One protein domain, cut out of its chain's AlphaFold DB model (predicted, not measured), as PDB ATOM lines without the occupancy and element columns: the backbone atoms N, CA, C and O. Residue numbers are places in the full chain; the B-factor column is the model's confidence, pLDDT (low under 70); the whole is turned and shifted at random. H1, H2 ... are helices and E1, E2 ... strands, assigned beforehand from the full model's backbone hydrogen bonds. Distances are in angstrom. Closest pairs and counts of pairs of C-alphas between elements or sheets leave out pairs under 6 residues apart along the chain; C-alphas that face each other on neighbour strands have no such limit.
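Overview. This is residues 19 to 103 of the 103 residues of an uncharacterized protein of Magnetospirillum sp. XM-1 (UniProt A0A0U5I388). A small, twisted sheet of four strands with helix H1 over one face makes a head, and from it a long arm, helix H2 and the bare stretch of residues 84 to 98 that folds back to the sheet, reaches far out and makes the length. H2 lies off the sheet. The printed part has 85 residues, with two named helices and four named strands in the order E1, E2, H1, E3, H2, E4; the sheet's order is E1, E2, E4, E3, antiparallel throughout, and the class is mixed, helices and strands. The whole is only just loose, close to extended, with a radius of gyration of the C-alphas of 17.6 A, and its outline is flat, spanning 53 by 34 by 15 A.

Arrangement. E1, residues 19 to 23, and E2, residues 29 to 34, form a hairpin at 156 degrees, with N 20 and O 32 within hydrogen-bond range at 2.8 A. E4, residues 99 to 102, is the antiparallel neighbour of E2 at 160 degrees, with N 33 and O 100 at 2.8 A. E3, residues 57 to 59, is the antiparallel neighbour of E4 at 140 degrees, with N 59 and O 99 at 2.9 A. E1 and E3 are the edge strands. From edge to edge the strands' lines turn by 81 degrees. H1, residues 41 to 51, is on the sheet at a height of 8.9 A, giving two layers, a helix on one face of a sheet. It lies over E4 and only just over E2, on which 3 of its C-alphas fall, and runs along the strands, at 22 degrees to E4 on the local plane. Its closest C-alphas to E2 are those of Ala 48 and Val 33, 6.1 A apart; to E4, those of Ala 48 and Phe 100, 6.3 A. E2, H1 and E3 make a split strand-helix-strand unit, two strands running the same way with E4 between them, and its crossover is right-handed. H2, residues 69 to 83, is not on the sheet and is apart from H1, E1 and E2. In H1 and H2 every O i to N i+4 pair is within hydrogen-bond range.

Along the chain. E1 begins at C-alpha 19, (133.685, 130.753, 181.305), and is 13.2 A long; E2 is 16.2 A. H1 measures 15.3 A and E3 6.2 A. H2 runs 21.0 A from C-alpha 69 at (146.615, 139.047, 160.016) to C-alpha 83 at (161.180, 134.067, 145.703). E4, 10.5 A long, ends at C-alpha 102, (142.823, 127.428, 186.368).

Size, cuts and confidence. The two C-alphas farthest apart, those of Pro 53 and Gly 84, are 53.7 A apart. The printed part has no cut and ends at residue 103, the chain's last. The link from H2 to E4, 15 residues, is long; the links E1 to E2 and H1 to E3 are tight. The mean pLDDT of the printed part is 75.4, with residue 25 and residues 36 to 41, 58 to 67 and 93 to 99 under 70.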
ATOM      1  N   VAL A  19     132.965 131.814 180.593       73.69
ATOM      2  CA  VAL A  19     133.685 130.753 181.305       73.69
ATOM      3  C   VAL A  19     133.406 129.418 180.632       73.69
ATOM      4  O   VAL A  19     132.307 128.879 180.740       73.69
ATOM      5  N   THR A  20     134.412 128.846 179.982       75.81
ATOM      6  CA  THR A  20     134.341 127.506 179.397       75.81
ATOM      7  C   THR A  20     135.010 126.508 180.330       75.81
ATOM      8  O   THR A  20     136.152 126.697 180.739       75.81
ATOM      9  N   THR A  21     134.310 125.432 180.683       78.31
ATOM     10  CA  THR A  21     134.859 124.387 181.556       78.31
ATOM     11  C   THR A  21     135.165 123.137 180.744       78.31
ATOM     12  O   THR A  21     134.278 122.584 180.099       78.31
ATOM     13  N   PHE A  22     136.407 122.670 180.804       77.44
ATOM     14  CA  PHE A  22     136.875 121.469 180.123       77.44
ATOM     15  C   PHE A  22     137.192 120.387 181.141       77.44
ATOM     16  O   PHE A  22     137.867 120.640 182.135       77.44
ATOM     17  N   ARG A  23     136.743 119.161 180.881       77.44
ATOM     18  CA  ARG A  23     137.113 117.996 181.684       77.44
ATOM     19  C   ARG A  23     138.072 117.142 180.872       77.44
ATOM     20  O   ARG A  23     137.733 116.723 179.767       77.44
ATOM     21  N   ARG A  24     139.279 116.922 181.383       74.69
ATOM     22  CA  ARG A  24     140.268 116.062 180.734       74.69
ATOM     23  C   ARG A  24     140.000 114.582 181.041       74.69
ATOM     24  O   ARG A  24     139.396 114.269 182.068       74.69
ATOM     25  N   PRO A  25     140.494 113.661 180.190       69.06
ATOM     26  CA  PRO A  25     140.402 112.215 180.423       69.06
ATOM     27  C   PRO A  25     141.072 111.744 181.723       69.06
ATOM     28  O   PRO A  25     140.705 110.706 182.262       69.06
ATOM     29  N   ASP A  26     142.026 112.519 182.246       75.50
ATOM     30  CA  ASP A  26     142.699 112.290 183.534       75.50
ATOM     31  C   ASP A  26     141.836 112.675 184.760       75.50
ATOM     32  O   ASP A  26     142.303 112.627 185.897       75.50
ATOM     33  N   GLY A  27     140.583 113.089 184.539       77.88
ATOM     34  CA  GLY A  27     139.642 113.502 185.577       77.88
ATOM     35  C   GLY A  27     139.823 114.940 186.067       77.88
ATOM     36  O   GLY A  27     139.038 115.390 186.904       77.88
ATOM     37  N   SER A  28     140.815 115.679 185.562       74.44
ATOM     38  CA  SER A  28     141.011 117.084 185.918       74.44
ATOM     39  C   SER A  28     140.027 118.007 185.197       74.44
ATOM     40  O   SER A  28     139.654 117.787 184.043       74.44
ATOM     41  N   THR A  29     139.595 119.050 185.899       78.19
ATOM     42  CA  THR A  29     138.747 120.113 185.358       78.19
ATOM     43  C   THR A  29     139.627 121.321 185.075       78.19
ATOM     44  O   THR A  29     140.556 121.579 185.824       78.19
ATOM     45  N   TYR A  30     139.362 122.040 183.993       78.44
ATOM     46  CA  TYR A  30     139.988 123.319 183.688       78.44
ATOM     47  C   TYR A  30     138.902 124.340 183.410       78.44
ATOM     48  O   TYR A  30     137.948 124.048 182.693       78.44
ATOM     49  N   HIS A  31     139.067 125.545 183.937       78.75
ATOM     50  CA  HIS A  31     138.186 126.670 183.654       78.75
ATOM     51  C   HIS A  31     138.944 127.685 182.814       78.75
ATOM     52  O   HIS A  31     140.005 128.148 183.219       78.75
ATOM     53  N   HIS A  32     138.408 128.008 181.644       78.12
ATOM     54  CA  HIS A  32     138.899 129.047 180.755       78.12
ATOM     55  C   HIS A  32     137.982 130.252 180.866       78.12
ATOM     56  O   HIS A  32     136.796 130.144 180.589       78.12
ATOM     57  N   VAL A  33     138.530 131.390 181.268       76.75
ATOM     58  CA  VAL A  33     137.810 132.656 181.384       76.75
ATOM     59  C   VAL A  33     138.240 133.536 180.220       76.75
ATOM     60  O   VAL A  33     139.357 134.048 180.219       76.75
ATOM     61  N   ASN A  34     137.372 133.667 179.221       76.00
ATOM     62  CA  ASN A  34     137.525 134.549 178.074       76.00
ATOM     63  C   ASN A  34     136.796 135.862 178.350       76.00
ATOM     64  O   ASN A  34     135.575 135.911 178.464       76.00
ATOM     65  N   CYS A  35     137.541 136.951 178.425       70.50
ATOM     66  CA  CYS A  35     136.960 138.257 178.690       70.50
ATOM     67  C   CYS A  35     136.620 139.056 177.431       70.50
ATOM     68  O   CYS A  35     136.193 140.198 177.538       70.50
ATOM     69  N   GLY A  36     136.779 138.495 176.232       61.66
ATOM     70  CA  GLY A  36     136.537 139.221 174.986       61.66
ATOM     71  C   GLY A  36     137.424 140.465 174.847       61.66
ATOM     72  O   GLY A  36     138.215 140.801 175.722       61.66
ATOM     73  N   SER A  37     137.345 141.167 173.720       60.09
ATOM     74  CA  SER A  37     138.151 142.375 173.466       60.09
ATOM     75  C   SER A  37     137.614 143.638 174.154       60.09
ATOM     76  O   SER A  37     138.322 144.638 174.233       60.09
ATOM     77  N   THR A  38     136.374 143.609 174.651       55.97
ATOM     78  CA  THR A  38     135.634 144.795 175.115       55.97
ATOM     79  C   THR A  38     135.596 144.965 176.637       55.97
ATOM     80  O   THR A  38     135.243 146.046 177.112       55.97
ATOM     81  N   LEU A  39     135.980 143.950 177.424       62.94
ATOM     82  CA  LEU A  39     136.111 144.087 178.878       62.94
ATOM     83  C   LEU A  39     137.404 144.811 179.249       62.94
ATOM     84  O   LEU A  39     138.484 144.500 178.750       62.94
ATOM     85  N   LYS A  40     137.311 145.733 180.215       66.94
ATOM     86  CA  LYS A  40     138.503 146.267 180.881       66.94
ATOM     87  C   LYS A  40     139.237 145.127 181.586       66.94
ATOM     88  O   LYS A  40     138.612 144.294 182.244       66.94
ATOM     89  N   LEU A  41     140.566 145.143 181.502       68.50
ATOM     90  CA  LEU A  41     141.445 144.120 182.073       68.50
ATOM     91  C   LEU A  41     141.160 143.857 183.563       68.50
ATOM     92  O   LEU A  41     141.097 142.708 183.984       68.50
ATOM     93  N   GLU A  42     140.885 144.908 184.337       71.81
ATOM     94  CA  GLU A  42     140.506 144.818 185.756       71.81
ATOM     95  C   GLU A  42     139.207 144.030 185.986       71.81
ATOM     96  O   GLU A  42     139.122 143.175 186.868       71.81
ATOM     97  N   SER A  43     138.187 144.269 185.158       72.31
ATOM     98  CA  SER A  43     136.917 143.536 185.224       72.31
ATOM     99  C   SER A  43     137.112 142.061 184.880       72.31
ATOM    100  O   SER A  43     136.498 141.188 185.492       72.31
ATOM    101  N   CYS A  44     138.018 141.783 183.946       75.38
ATOM    102  CA  CYS A  44     138.400 140.432 183.589       75.38
ATOM    103  C   CYS A  44     139.158 139.715 184.717       75.38
ATOM    104  O   CYS A  44     138.827 138.581 185.058       75.38
ATOM    105  N   HIS A  45     140.109 140.394 185.363       76.75
ATOM    106  CA  HIS A  45     140.806 139.872 186.539       76.75
ATOM    107  C   HIS A  45     139.838 139.553 187.682       76.75
ATOM    108  O   HIS A  45     139.969 138.513 188.327       76.75
ATOM    109  N   ALA A  46     138.834 140.404 187.909       80.56
ATOM    110  CA  ALA A  46     137.803 140.149 188.908       80.56
ATOM    111  C   ALA A  46     136.952 138.914 188.561       80.56
ATOM    112  O   ALA A  46     136.645 138.112 189.444       80.56
ATOM    113  N   ALA A  47     136.592 138.728 187.288       77.81
ATOM    114  CA  ALA A  47     135.882 137.534 186.833       77.81
ATOM    115  C   ALA A  47     136.745 136.270 186.976       77.81
ATOM    116  O   ALA A  47     136.282 135.271 187.522       77.81
ATOM    117  N   ALA A  48     138.018 136.337 186.581       80.06
ATOM    118  CA  ALA A  48     138.975 135.251 186.752       80.06
ATOM    119  C   ALA A  48     139.168 134.890 188.232       80.06
ATOM    120  O   ALA A  48     139.135 133.715 188.573       80.06
ATOM    121  N   ALA A  49     139.276 135.872 189.131       82.12
ATOM    122  CA  ALA A  49     139.410 135.633 190.569       82.12
ATOM    123  C   ALA A  49     138.172 134.967 191.188       82.12
ATOM    124  O   ALA A  49     138.310 134.121 192.069       82.12
ATOM    125  N   ARG A  50     136.967 135.317 190.718       81.12
ATOM    126  CA  ARG A  50     135.719 134.670 191.159       81.12
ATOM    127  C   ARG A  50     135.633 133.219 190.692       81.12
ATOM    128  O   ARG A  50     135.219 132.366 191.468       81.12
ATOM    129  N   THR A  51     136.029 132.948 189.451       80.50
ATOM    130  CA  THR A  51     136.013 131.594 188.877       80.50
ATOM    131  C   THR A  51     137.141 130.721 189.436       80.50
ATOM    132  O   THR A  51     136.948 129.532 189.666       80.50
ATOM    133  N   CYS A  52     138.306 131.314 189.694       80.06
ATOM    134  CA  CYS A  52     139.543 130.638 190.069       80.06
ATOM    135  C   CYS A  52     140.088 131.160 191.415       80.06
ATOM    136  O   CYS A  52     141.132 131.821 191.451       80.06
ATOM    137  N   PRO A  53     139.428 130.861 192.551       78.00
ATOM    138  CA  PRO A  53     139.796 131.408 193.863       78.00
ATOM    139  C   PRO A  53     141.145 130.894 194.390       78.00
ATOM    140  O   PRO A  53     141.743 131.513 195.266       78.00
ATOM    141  N   LYS A  54     141.646 129.772 193.855       80.75
ATOM    142  CA  LYS A  54     142.965 129.204 194.188       80.75
ATOM    143  C   LYS A  54     144.112 129.797 193.359       80.75
ATOM    144  O   LYS A  54     145.252 129.375 193.520       80.75
ATOM    145  N   GLY A  55     143.809 130.758 192.489       75.50
ATOM    146  CA  GLY A  55     144.750 131.349 191.545       75.50
ATOM    147  C   GLY A  55     144.498 130.900 190.108       75.50
ATOM    148  O   GLY A  55     143.872 129.871 189.847       75.50
ATOM    149  N   TYR A  56     144.982 131.708 189.170       77.81
ATOM    150  CA  TYR A  56     144.835 131.516 187.732       77.81
ATOM    151  C   TYR A  56     146.112 131.947 187.009       77.81
ATOM    152  O   TYR A  56     146.826 132.841 187.463       77.81
ATOM    153  N   ALA A  57     146.384 131.333 185.862       76.44
ATOM    154  CA  ALA A  57     147.425 131.759 184.938       76.44
ATOM    155  C   ALA A  57     146.800 132.564 183.795       76.44
ATOM    156  O   ALA A  57     145.715 132.225 183.320       76.44
ATOM    157  N   ARG A  58     147.481 133.614 183.326       69.12
ATOM    158  CA  ARG A  58     147.112 134.260 182.063       69.12
ATOM    159  C   ARG A  58     147.603 133.377 180.920       69.12
ATOM    160  O   ARG A  58     148.763 132.969 180.922       69.12
ATOM    161  N   MET A  59     146.731 133.081 179.966       64.88
ATOM    162  CA  MET A  59     147.110 132.376 178.749       64.88
ATOM    163  C   MET A  59     146.931 133.281 177.545       64.88
ATOM    164  O   MET A  59     145.918 133.953 177.392       64.88
ATOM    165  N   ASN A  60     147.925 133.262 176.667       58.97
ATOM    166  CA  ASN A  60     147.792 133.820 175.335       58.97
ATOM    167  C   ASN A  60     147.181 132.721 174.474       58.97
ATOM    168  O   ASN A  60     147.895 131.868 173.951       58.97
ATOM    169  N   ILE A  61     145.853 132.687 174.393       54.12
ATOM    170  CA  ILE A  61     145.200 131.858 173.387       54.12
ATOM    171  C   ILE A  61     145.296 132.646 172.083       54.12
ATOM    172  O   ILE A  61     144.445 133.483 171.791       54.12
ATOM    173  N   GLY A  62     146.348 132.387 171.302       51.50
ATOM    174  CA  GLY A  62     146.193 132.498 169.856       51.50
ATOM    175  C   GLY A  62     145.058 131.545 169.517       51.50
ATOM    176  O   GLY A  62     145.156 130.367 169.862       51.50
ATOM    177  N   THR A  63     143.932 132.050 169.015       47.69
ATOM    178  CA  THR A  63     142.778 131.213 168.685       47.69
ATOM    179  C   THR A  63     143.273 130.093 167.779       47.69
ATOM    180  O   THR A  63     143.680 130.337 166.647       47.69
ATOM    181  N   SER A  64     143.347 128.870 168.313       43.53
ATOM    182  CA  SER A  64     143.843 127.700 167.592       43.53
ATOM    183  C   SER A  64     142.909 127.437 166.412       43.53
ATOM    184  O   SER A  64     141.888 126.775 166.570       43.53
ATOM    185  N   GLY A  65     143.222 128.024 165.258       46.31
ATOM    186  CA  GLY A  65     142.391 127.984 164.056       46.31
ATOM    187  C   GLY A  65     142.360 129.293 163.264       46.31
ATOM    188  O   GLY A  65     142.250 129.234 162.042       46.31
ATOM    189  N   ASP A  66     142.543 130.451 163.905       51.94
ATOM    190  CA  ASP A  66     142.580 131.730 163.193       51.94
ATOM    191  C   ASP A  66     144.030 132.169 163.007       51.94
ATOM    192  O   ASP A  66     144.685 132.646 163.933       51.94
ATOM    193  N   ILE A  67     144.548 132.031 161.785       64.31
ATOM    194  CA  ILE A  67     145.799 132.694 161.410       64.31
ATOM    195  C   ILE A  67     145.535 134.200 161.496       64.31
ATOM    196  O   ILE A  67     144.811 134.750 160.657       64.31
ATOM    197  N   SER A  68     146.105 134.859 162.505       71.31
ATOM    198  CA  SER A  68     145.974 136.307 162.661       71.31
ATOM    199  C   SER A  68     146.521 137.034 161.423       71.31
ATOM    200  O   SER A  68     147.395 136.505 160.728       71.31
ATOM    201  N   PRO A  69     146.068 138.266 161.128       80.12
ATOM    202  CA  PRO A  69     146.615 139.047 160.016       80.12
ATOM    203  C   PRO A  69     148.145 139.203 160.076       80.12
ATOM    204  O   PRO A  69     148.804 139.205 159.039       80.12
ATOM    205  N   ALA A  70     148.713 139.278 161.285       80.88
ATOM    206  CA  ALA A  70     150.156 139.339 161.504       80.88
ATOM    207  C   ALA A  70     150.847 138.013 161.146       80.88
ATOM    208  O   ALA A  70     151.840 138.016 160.422       80.88
ATOM    209  N   GLN A  71     150.293 136.879 161.586       79.19
ATOM    210  CA  GLN A  71     150.823 135.548 161.261       79.19
ATOM    211  C   GLN A  71     150.711 135.229 159.768       79.19
ATOM    212  O   GLN A  71     151.628 134.642 159.202       79.19
ATOM    213  N   ARG A  72     149.618 135.644 159.117       85.62
ATOM    214  CA  ARG A  72     149.440 135.472 157.670       85.62
ATOM    215  C   ARG A  72     150.485 136.265 156.897       85.62
ATOM    216  O   ARG A  72     151.182 135.700 156.073       85.62
ATOM    217  N   CYS A  73     150.666 137.534 157.254       89.50
ATOM    218  CA  CYS A  73     151.708 138.360 156.657       89.50
ATOM    219  C   CYS A  73     153.117 137.784 156.877       89.50
ATOM    220  O   CYS A  73     153.950 137.838 155.976       89.50
ATOM    221  N   ALA A  74     153.394 137.212 158.052       87.81
ATOM    222  CA  ALA A  74     154.676 136.565 158.313       87.81
ATOM    223  C   ALA A  74     154.912 135.358 157.387       87.81
ATOM    224  O   ALA A  74     156.017 135.211 156.867       87.81
ATOM    225  N   ALA A  75     153.880 134.544 157.139       88.19
ATOM    226  CA  ALA A  75     153.948 133.440 156.182       88.19
ATOM    227  C   ALA A  75     154.159 133.944 154.740       88.19
ATOM    228  O   ALA A  75     155.064 133.472 154.057       88.19
ATOM    229  N   ASP A  76     153.409 134.963 154.315       92.88
ATOM    230  CA  ASP A  76     153.530 135.549 152.972       92.88
ATOM    231  C   ASP A  76     154.923 136.177 152.745       92.88
ATOM    232  O   ASP A  76     155.502 136.088 151.662       92.88
ATOM    233  N   ASN A  77     155.510 136.800 153.773       94.25
ATOM    234  CA  ASN A  77     156.871 137.340 153.710       94.25
ATOM    235  C   ASN A  77     157.947 136.254 153.645       94.25
ATOM    236  O   ASN A  77     159.012 136.484 153.067       94.25
ATOM    237  N   GLU A  78     157.699 135.090 154.244       93.12
ATOM    238  CA  GLU A  78     158.597 133.947 154.128       93.12
ATOM    239  C   GLU A  78     158.612 133.405 152.694       93.12
ATOM    240  O   GLU A  78     159.691 133.149 152.159       93.12
ATOM    241  N   GLU A  79     157.450 133.327 152.042       93.38
ATOM    242  CA  GLU A  79     157.337 132.980 150.620       93.38
ATOM    243  C   GLU A  79     158.050 134.012 149.735       93.38
ATOM    244  O   GLU A  79     158.957 133.653 148.987       93.38
ATOM    245  N   ARG A  80     157.779 135.312 149.933       94.31
ATOM    246  CA  ARG A  80     158.482 136.400 149.226       94.31
ATOM    247  C   ARG A  80     160.000 136.304 149.352       94.31
ATOM    248  O   ARG A  80     160.715 136.478 148.371       94.31
ATOM    249  N   ARG A  81     160.509 136.005 150.551       93.69
ATOM    250  CA  ARG A  81     161.951 135.827 150.780       93.69
ATOM    251  C   ARG A  81     162.512 134.679 149.942       93.69
ATOM    252  O   ARG A  81     163.620 134.813 149.425       93.69
ATOM    253  N   ASN A  82     161.782 133.574 149.830       95.56
ATOM    254  CA  ASN A  82     162.204 132.422 149.033       95.56
ATOM    255  C   ASN A  82     162.203 132.745 147.530       95.56
ATOM    256  O   ASN A  82     163.083 132.274 146.813       95.56
ATOM    257  N   ASP A  83     161.294 133.616 147.094       96.19
ATOM    258  CA  ASP A  83     161.180 134.067 145.703       96.19
ATOM    259  C   ASP A  83     162.106 135.251 145.356       96.19
ATOM    260  O   ASP A  83     162.164 135.687 144.207       96.19
ATOM    261  N   GLY A  84     162.861 135.779 146.328       96.06
ATOM    262  CA  GLY A  84     163.725 136.954 146.145       96.06
ATOM    263  C   GLY A  84     162.965 138.285 146.063       96.06
ATOM    264  O   GLY A  84     163.541 139.312 145.703       96.06
ATOM    265  N   GLU A  85     161.685 138.277 146.420       96.44
ATOM    266  CA  GLU A  85     160.811 139.438 146.455       96.44
ATOM    267  C   GLU A  85     161.030 140.273 147.735       96.44
ATOM    268  O   GLU A  85     161.346 139.741 148.807       96.44
ATOM    269  N   PRO A  86     160.820 141.600 147.678       93.19
ATOM    270  CA  PRO A  86     160.893 142.447 148.859       93.19
ATOM    271  C   PRO A  86     159.777 142.105 149.856       93.19
ATOM    272  O   PRO A  86     158.610 141.933 149.485       93.19
ATOM    273  N   GLN A  87     160.142 142.048 151.138       93.12
ATOM    274  CA  GLN A  87     159.209 141.846 152.249       93.12
ATOM    275  C   GLN A  87     158.340 143.089 152.480       93.12
ATOM    276  O   GLN A  87     158.751 144.221 152.218       93.12
ATOM    277  N   GLN A  88     157.142 142.877 153.017       93.00
ATOM    278  CA  GLN A  88     156.165 143.918 153.325       93.00
ATOM    279  C   GLN A  88     156.016 144.114 154.843       93.00
ATOM    280  O   GLN A  88     156.197 143.168 155.614       93.00
ATOM    281  N   PRO A  89     155.680 145.326 155.312       92.06
ATOM    282  CA  PRO A  89     155.452 145.569 156.731       92.06
ATOM    283  C   PRO A  89     154.186 144.848 157.211       92.06
ATOM    284  O   PRO A  89     153.094 145.074 156.686       92.06
ATOM    285  N   CYS A  90     154.330 144.004 158.233       88.56
ATOM    286  CA  CYS A  90     153.206 143.289 158.827       88.56
ATOM    287  C   CYS A  90     152.456 144.133 159.865       88.56
ATOM    288  O   CYS A  90     153.074 144.942 160.567       88.56
ATOM    289  N   PRO A  91     151.130 143.943 160.002       85.00
ATOM    290  CA  PRO A  91     150.369 144.562 161.078       85.00
ATOM    291  C   PRO A  91     150.860 144.051 162.437       85.00
ATOM    292  O   PRO A  91     151.323 142.915 162.556       85.00
ATOM    293  N   ALA A  92     150.729 144.884 163.470       73.69
ATOM    294  CA  ALA A  92     151.068 144.481 164.827       73.69
ATOM    295  C   ALA A  92     150.203 143.288 165.263       73.69
ATOM    296  O   ALA A  92     148.984 143.284 165.074       73.69
ATOM    297  N   GLU A  93     150.836 142.286 165.867       64.94
ATOM    298  CA  GLU A  93     150.125 141.156 166.449       64.94
ATOM    299  C   GLU A  93     149.301 141.642 167.646       64.94
ATOM    300  O   GLU A  93     149.836 142.089 168.665       64.94
ATOM    301  N   ILE A  94     147.973 141.587 167.517       58.03
ATOM    302  CA  ILE A  94     147.076 141.929 168.617       58.03
ATOM    303  C   ILE A  94     147.032 140.729 169.558       58.03
ATOM    304  O   ILE A  94     146.242 139.804 169.379       58.03
ATOM    305  N   GLN A  95     147.885 140.753 170.580       55.66
ATOM    306  CA  GLN A  95     147.801 139.800 171.679       55.66
ATOM    307  C   GLN A  95     146.541 140.092 172.499       55.66
ATOM    308  O   GLN A  95     146.473 141.062 173.262       55.66
ATOM    309  N   THR A  96     145.526 139.245 172.358       55.12
ATOM    310  CA  THR A  96     144.347 139.259 173.222       55.12
ATOM    311  C   THR A  96     144.732 138.675 174.583       55.12
ATOM    312  O   THR A  96     144.597 137.489 174.856       55.12
ATOM    313  N   ASN A  97     145.215 139.545 175.473       54.28
ATOM    314  CA  ASN A  97     145.600 139.251 176.863       54.28
ATOM    315  C   ASN A  97     144.411 138.880 177.784       54.28
ATOM    316  O   ASN A  97     144.451 139.103 178.996       54.28
ATOM    317  N   ASN A  98     143.333 138.343 177.217       62.50
ATOM    318  CA  ASN A  98     142.009 138.310 177.831       62.50
ATOM    319  C   ASN A  98     141.580 136.899 178.240       62.50
ATOM    320  O   ASN A  98     140.410 136.698 178.562       62.50
ATOM    321  N   PHE A  99     142.510 135.939 178.238       67.12
ATOM    322  CA  PHE A  99     142.246 134.571 178.664       67.12
ATOM    323  C   PHE A  99     142.978 134.240 179.962       67.12
ATOM    324  O   PHE A  99     144.186 134.441 180.103       67.12
ATOM    325  N   PHE A 100     142.231 133.684 180.910       70.75
ATOM    326  CA  PHE A 100     142.745 133.201 182.187       70.75
ATOM    327  C   PHE A 100     142.333 131.753 182.395       70.75
ATOM    328  O   PHE A 100     141.215 131.381 182.041       70.75
ATOM    329  N   VAL A 101     143.219 130.937 182.968       74.25
ATOM    330  CA  VAL A 101     142.965 129.511 183.189       74.25
ATOM    331  C   VAL A 101     143.356 129.048 184.580       74.25
ATOM    332  O   VAL A 101     144.385 129.452 185.121       74.25
ATOM    333  N   CYS A 102     142.541 128.158 185.138       75.50
ATOM    334  CA  CYS A 102     142.823 127.428 186.368       75.50
ATOM    335  C   CYS A 102     142.321 125.982 186.290       75.50
ATOM    336  O   CYS A 102     141.579 125.628 185.372       75.50
ATOM    337  N   ARG A 103     142.754 125.167 187.258       75.12
ATOM    338  CA  ARG A 103     142.370 123.765 187.449       75.12
ATOM    339  C   ARG A 103     141.397 123.612 188.619       75.12
ATOM    340  O   ARG A 103     141.588 124.346 189.615       75.12
TER     341      ARG A 103